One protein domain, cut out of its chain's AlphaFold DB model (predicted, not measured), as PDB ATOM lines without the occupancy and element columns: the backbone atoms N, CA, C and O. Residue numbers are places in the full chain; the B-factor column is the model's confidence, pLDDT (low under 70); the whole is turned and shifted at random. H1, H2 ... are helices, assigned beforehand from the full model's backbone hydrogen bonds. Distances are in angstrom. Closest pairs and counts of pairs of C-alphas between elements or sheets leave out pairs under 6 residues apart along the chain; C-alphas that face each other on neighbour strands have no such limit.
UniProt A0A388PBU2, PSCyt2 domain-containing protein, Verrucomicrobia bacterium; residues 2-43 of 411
ATOM      1  N   ILE A   2      10.152 -31.382  45.690       83.50
ATOM      2  CA  ILE A   2      10.236 -30.626  46.963       83.50
ATOM      3  C   ILE A   2       9.605 -31.394  48.139       83.50
ATOM      4  O   ILE A   2      10.254 -31.590  49.161       83.50
ATOM      5  N   LEU A   3       8.411 -31.965  47.946       83.56
ATOM      6  CA  LEU A   3       7.771 -32.861  48.926       83.56
ATOM      7  C   LEU A   3       8.663 -34.063  49.315       83.56
ATOM      8  O   LEU A   3       8.737 -34.455  50.476       83.56
ATOM      9  N   SER A   4       9.395 -34.609  48.340       84.38
ATOM     10  CA  SER A   4      10.296 -35.754  48.504       84.38
ATOM     11  C   SER A   4      11.513 -35.431  49.373       84.38
ATOM     12  O   SER A   4      11.853 -36.210  50.261       84.38
ATOM     13  N   VAL A   5      12.163 -34.281  49.157       85.44
ATOM     14  CA  VAL A   5      13.351 -33.869  49.937       85.44
ATOM     15  C   VAL A   5      12.990 -33.359  51.332       85.44
ATOM     16  O   VAL A   5      13.766 -33.532  52.270       85.44
ATOM     17  N   HIS A   6      11.779 -32.818  51.504       86.50
ATOM     18  CA  HIS A   6      11.217 -32.545  52.829       86.50
ATOM     19  C   HIS A   6      10.818 -33.811  53.586       86.50
ATOM     20  O   HIS A   6      10.676 -33.761  54.808       86.50
ATOM     21  N   GLN A   7      10.693 -34.942  52.883       82.38
ATOM     22  CA  GLN A   7      10.205 -36.213  53.418       82.38
ATOM     23  C   GLN A   7       8.804 -36.095  54.040       82.38
ATOM     24  O   GLN A   7       8.521 -36.713  55.068       82.38
ATOM     25  N   THR A   8       7.929 -35.283  53.431       82.25
ATOM     26  CA  THR A   8       6.522 -35.164  53.859       82.25
ATOM     27  C   THR A   8       5.718 -36.413  53.518       82.25
ATOM     28  O   THR A   8       4.723 -36.699  54.173       82.25
ATOM     29  N   ASP A   9       6.163 -37.154  52.500       80.38
ATOM     30  CA  ASP A   9       5.613 -38.440  52.091       80.38
ATOM     31  C   ASP A   9       6.643 -39.559  52.383       80.38
ATOM     32  O   ASP A   9       7.767 -39.513  51.856       80.38
ATOM     33  N   PRO A  10       6.305 -40.548  53.233       72.94
ATOM     34  CA  PRO A  10       7.182 -41.673  53.554       72.94
ATOM     35  C   PRO A  10       7.582 -42.530  52.342       72.94
ATOM     36  O   PRO A  10       8.711 -43.020  52.315       72.94
ATOM     37  N   GLU A  11       6.706 -42.676  51.344       78.25
ATOM     38  CA  GLU A  11       6.920 -43.502  50.143       78.25
ATOM     39  C   GLU A  11       7.788 -42.781  49.099       78.25
ATOM     40  O   GLU A  11       8.503 -43.409  48.319       78.25
ATOM     41  N   LEU A  12       7.774 -41.444  49.104       79.38
ATOM     42  CA  LEU A  12       8.481 -40.607  48.127       79.38
ATOM     43  C   LEU A  12       9.699 -39.876  48.714       79.38
ATOM     44  O   LEU A  12      10.211 -38.949  48.088       79.38
ATOM     45  N   SER A  13      10.160 -40.255  49.906       81.38
ATOM     46  CA  SER A  13      11.265 -39.594  50.616       81.38
ATOM     47  C   SER A  13      12.615 -39.702  49.886       81.38
ATOM     48  O   SER A  13      13.006 -40.779  49.434       81.38
ATOM     49  N   MET A  14      13.376 -38.600  49.823       79.81
ATOM     50  CA  MET A  14      14.742 -38.552  49.278       79.81
ATOM     51  C   MET A  14      15.733 -37.899  50.270       79.81
ATOM     52  O   MET A  14      15.516 -36.752  50.660       79.81
ATOM     53  N   PRO A  15      16.835 -38.577  50.654       80.94
ATOM     54  CA  PRO A  15      17.152 -39.973  50.341       80.94
ATOM     55  C   PRO A  15      16.104 -40.955  50.900       80.94
ATOM     56  O   PRO A  15      15.469 -40.640  51.913       80.94
ATOM     57  N   PRO A  16      15.901 -42.128  50.264       80.31
ATOM     58  CA  PRO A  16      14.956 -43.124  50.757       80.31
ATOM     59  C   PRO A  16      15.320 -43.546  52.178       80.31
ATOM     60  O   PRO A  16      16.456 -43.958  52.432       80.31
ATOM     61  N   ARG A  17      14.358 -43.469  53.103       72.38
ATOM     62  CA  ARG A  17      14.586 -43.794  54.524       72.38
ATOM     63  C   ARG A  17      15.092 -45.227  54.716       72.38
ATOM     64  O   ARG A  17      15.947 -45.468  55.558       72.38
ATOM     65  N   ASN A  18      14.629 -46.155  53.877       75.69
ATOM     66  CA  ASN A  18      15.046 -47.560  53.868       75.69
ATOM     67  C   ASN A  18      16.449 -47.809  53.278       75.69
ATOM     68  O   ASN A  18      16.953 -48.921  53.389       75.69
ATOM     69  N   LYS A  19      17.081 -46.805  52.654       73.25
ATOM     70  CA  LYS A  19      18.439 -46.900  52.088       73.25
ATOM     71  C   LYS A  19      19.496 -46.153  52.913       73.25
ATOM     72  O   LYS A  19      20.627 -46.024  52.458       73.25
ATOM     73  N   GLY A  20      19.146 -45.681  54.114       61.62
ATOM     74  CA  GLY A  20      20.106 -45.228  55.131       61.62
ATOM     75  C   GLY A  20      20.859 -43.924  54.831       61.62
ATOM     76  O   GLY A  20      21.836 -43.626  55.511       61.62
ATOM     77  N   GLY A  21      20.438 -43.139  53.834       73.44
ATOM     78  CA  GLY A  21      21.046 -41.836  53.552       73.44
ATOM     79  C   GLY A  21      20.561 -40.750  54.528       73.44
ATOM     80  O   GLY A  21      19.366 -40.720  54.833       73.44
ATOM     81  N   PRO A  22      21.433 -39.839  55.005       80.25
ATOM     82  CA  PRO A  22      21.013 -38.736  55.866       80.25
ATOM     83  C   PRO A  22      20.047 -37.802  55.124       80.25
ATOM     84  O   PRO A  22      20.213 -37.546  53.929       80.25
ATOM     85  N   LYS A  23      19.036 -37.276  55.831       85.19
ATOM     86  CA  LYS A  23      18.161 -36.227  55.286       85.19
ATOM     87  C   LYS A  23      19.030 -35.038  54.860       85.19
ATOM     88  O   LYS A  23      19.965 -34.671  55.570       85.19
ATOM     89  N   LEU A  24      18.704 -34.446  53.713       87.88
ATOM     90  CA  LEU A  24      19.288 -33.174  53.292       87.88
ATOM     91  C   LEU A  24      19.097 -32.128  54.399       87.88
ATOM     92  O   LEU A  24      18.061 -32.112  55.069       87.88
ATOM     93  N   THR A  25      20.088 -31.262  54.593       92.12
ATOM     94  CA  THR A  25      19.969 -30.169  55.562       92.12
ATOM     95  C   THR A  25      18.892 -29.186  55.109       92.12
ATOM     96  O   THR A  25      18.629 -29.041  53.912       92.12
ATOM     97  N   ASP A  26      18.290 -28.459  56.048       90.62
ATOM     98  CA  ASP A  26      17.267 -27.461  55.715       90.62
ATOM     99  C   ASP A  26      17.797 -26.397  54.738       90.62
ATOM    100  O   ASP A  26      17.055 -25.873  53.912       90.62
ATOM    101  N   GLU A  27      19.098 -26.106  54.779       92.50
ATOM    102  CA  GLU A  27      19.762 -25.179  53.861       92.50
ATOM    103  C   GLU A  27      19.893 -25.741  52.436       92.50
ATOM    104  O   GLU A  27      19.642 -25.033  51.456       92.50
ATOM    105  N   GLN A  28      20.193 -27.035  52.301       91.12
ATOM    106  CA  GLN A  28      20.177 -27.727  51.009       91.12
ATOM    107  C   GLN A  28      18.759 -27.788  50.431       91.12
ATOM    108  O   GLN A  28      18.566 -27.541  49.240       91.12
ATOM    109  N   ILE A  29      17.759 -28.059  51.274       91.19
ATOM    110  CA  ILE A  29      16.352 -28.083  50.863       91.19
ATOM    111  C   ILE A  29      15.907 -26.691  50.393       91.19
ATOM    112  O   ILE A  29      15.394 -26.571  49.283       91.19
ATOM    113  N   LYS A  30      16.196 -25.631  51.158       93.00
ATOM    114  CA  LYS A  30      15.913 -24.237  50.763       93.00
ATOM    115  C   LYS A  30      16.599 -23.842  49.459       93.00
ATOM    116  O   LYS A  30      16.031 -23.108  48.651       93.00
ATOM    117  N   THR A  31      17.816 -24.332  49.227       90.38
ATOM    118  CA  THR A  31      18.539 -24.098  47.970       90.38
ATOM    119  C   THR A  31      17.807 -24.733  46.785       90.38
ATOM    120  O   THR A  31      17.630 -24.083  45.755       90.38
ATOM    121  N   LEU A  32      17.318 -25.967  46.942       88.94
ATOM    122  CA  LEU A  32      16.513 -26.650  45.926       88.94
ATOM    123  C   LEU A  32      15.164 -25.960  45.697       88.94
ATOM    124  O   LEU A  32      14.757 -25.797  44.550       88.94
ATOM    125  N   GLU A  33      14.484 -25.516  46.757       91.25
ATOM    126  CA  GLU A  33      13.239 -24.744  46.655       91.25
ATOM    127  C   GLU A  33      13.443 -23.453  45.874       91.25
ATOM    128  O   GLU A  33      12.700 -23.171  44.937       91.25
ATOM    129  N   LYS A  34      14.487 -22.691  46.217       91.38
ATOM    130  CA  LYS A  34      14.842 -21.456  45.517       91.38
ATOM    131  C   LYS A  34      15.147 -21.719  44.046       91.38
ATOM    132  O   LYS A  34      14.659 -20.990  43.189       91.38
ATOM    133  N   TRP A  35      15.899 -22.778  43.751       88.38
ATOM    134  CA  TRP A  35      16.196 -23.181  42.380       88.38
ATOM    135  C   TRP A  35      14.927 -23.530  41.586       88.38
ATOM    136  O   TRP A  35      14.772 -23.063  40.460       88.38
ATOM    137  N   VAL A  36      13.978 -24.268  42.172       86.25
ATOM    138  CA  VAL A  36      12.681 -24.559  41.534       86.25
ATOM    139  C   VAL A  36      11.855 -23.287  41.337       86.25
ATOM    140  O   VAL A  36      11.312 -23.086  40.253       86.25
ATOM    141  N   MET A  37      11.797 -22.401  42.337       87.25
ATOM    142  CA  MET A  37      11.081 -21.117  42.245       87.25
ATOM    143  C   MET A  37      11.645 -20.199  41.155       87.25
ATOM    144  O   MET A  37      10.901 -19.432  40.554       87.25
ATOM    145  N   MET A  38      12.939 -20.308  40.851       81.50
ATOM    146  CA  MET A  38      13.584 -19.617  39.730       81.50
ATOM    147  C   MET A  38      13.211 -20.196  38.350       81.50
ATOM    148  O   MET A  38      13.736 -19.731  37.343       81.50
ATOM    149  N   GLY A  39      12.349 -21.218  38.284       83.75
ATOM    150  CA  GLY A  39      12.023 -21.944  37.053       83.75
ATOM    151  C   GLY A  39      12.980 -23.100  36.756       83.75
ATOM    152  O   GLY A  39      13.083 -23.515  35.606       83.75
ATOM    153  N   ALA A  40      13.692 -23.598  37.776       83.06
ATOM    154  CA  ALA A  40      14.697 -24.654  37.658       83.06
ATOM    155  C   ALA A  40      15.726 -24.394  36.535       83.06
ATOM    156  O   ALA A  40      15.956 -25.271  35.696       83.06
ATOM    157  N   PRO A  41      16.354 -23.198  36.479       76.38
ATOM    158  CA  PRO A  41      17.282 -22.874  35.408       76.38
ATOM    159  C   PRO A  41      18.457 -23.850  35.455       76.38
ATOM    160  O   PRO A  41      19.128 -23.986  36.484       76.38
ATOM    161  N   ALA A  42      18.704 -24.546  34.345       63.25
ATOM    162  CA  ALA A  42      19.903 -25.358  34.211       63.25
ATOM    163  C   ALA A  42      21.127 -24.450  34.428       63.25
ATOM    164  O   ALA A  42      21.129 -23.324  33.920       63.25
ATOM    165  N   PRO A  43      22.151 -24.878  35.184       61.75
ATOM    166  CA  PRO A  43      23.323 -24.048  35.395       61.75
ATOM    167  C   PRO A  43      24.036 -23.843  34.052       61.75
ATOM    168  O   PRO A  43      24.707 -24.733  33.534       61.75
TER     169      PRO A  43
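This is residues 2 to 43 of the 411 residues of the protein "PSCyt2 domain-containing protein" of Verrucomicrobia bacterium (UniProt A0A388PBU2). One helix, H2, and a short helix, H1, packed on part of it are joined by a long loop that swings away from both and makes the far end of an elongated outline. The 42 printed residues hold two named helices, H1 then H2, and no named strand; the class is all helix, with 17 residues in named elements, under half of the printed part. The whole is only just loose, close to compact, with a radius of gyration of the C-alphas of 11.1 A and spans of 31 by 16 by 16 A.

H2, residues 26 to 37, runs 16.1 A from C-alpha 26 at (17.267, -27.461, 55.715) to C-alpha 37 at (11.081, -21.117, 42.245). H1, residues 2 to 6, begins at C-alpha 2, (10.236, -30.626, 46.963).

H2 touches H1 with residues 29 to 33 alone; the closest C-alphas, of Ile 29 and Val 5, are 6.6 A apart. In H1 and H2 every O i to N i+4 pair is within hydrogen-bond range.

The two C-alphas farthest apart, of Asn 18 and Met 38, are 31.4 A apart. The link from H1 to H2, residues 7 to 25, is long. The printed part has no cut. Its mean pLDDT is 82.3, with residues 20, 42 and 43 under 70.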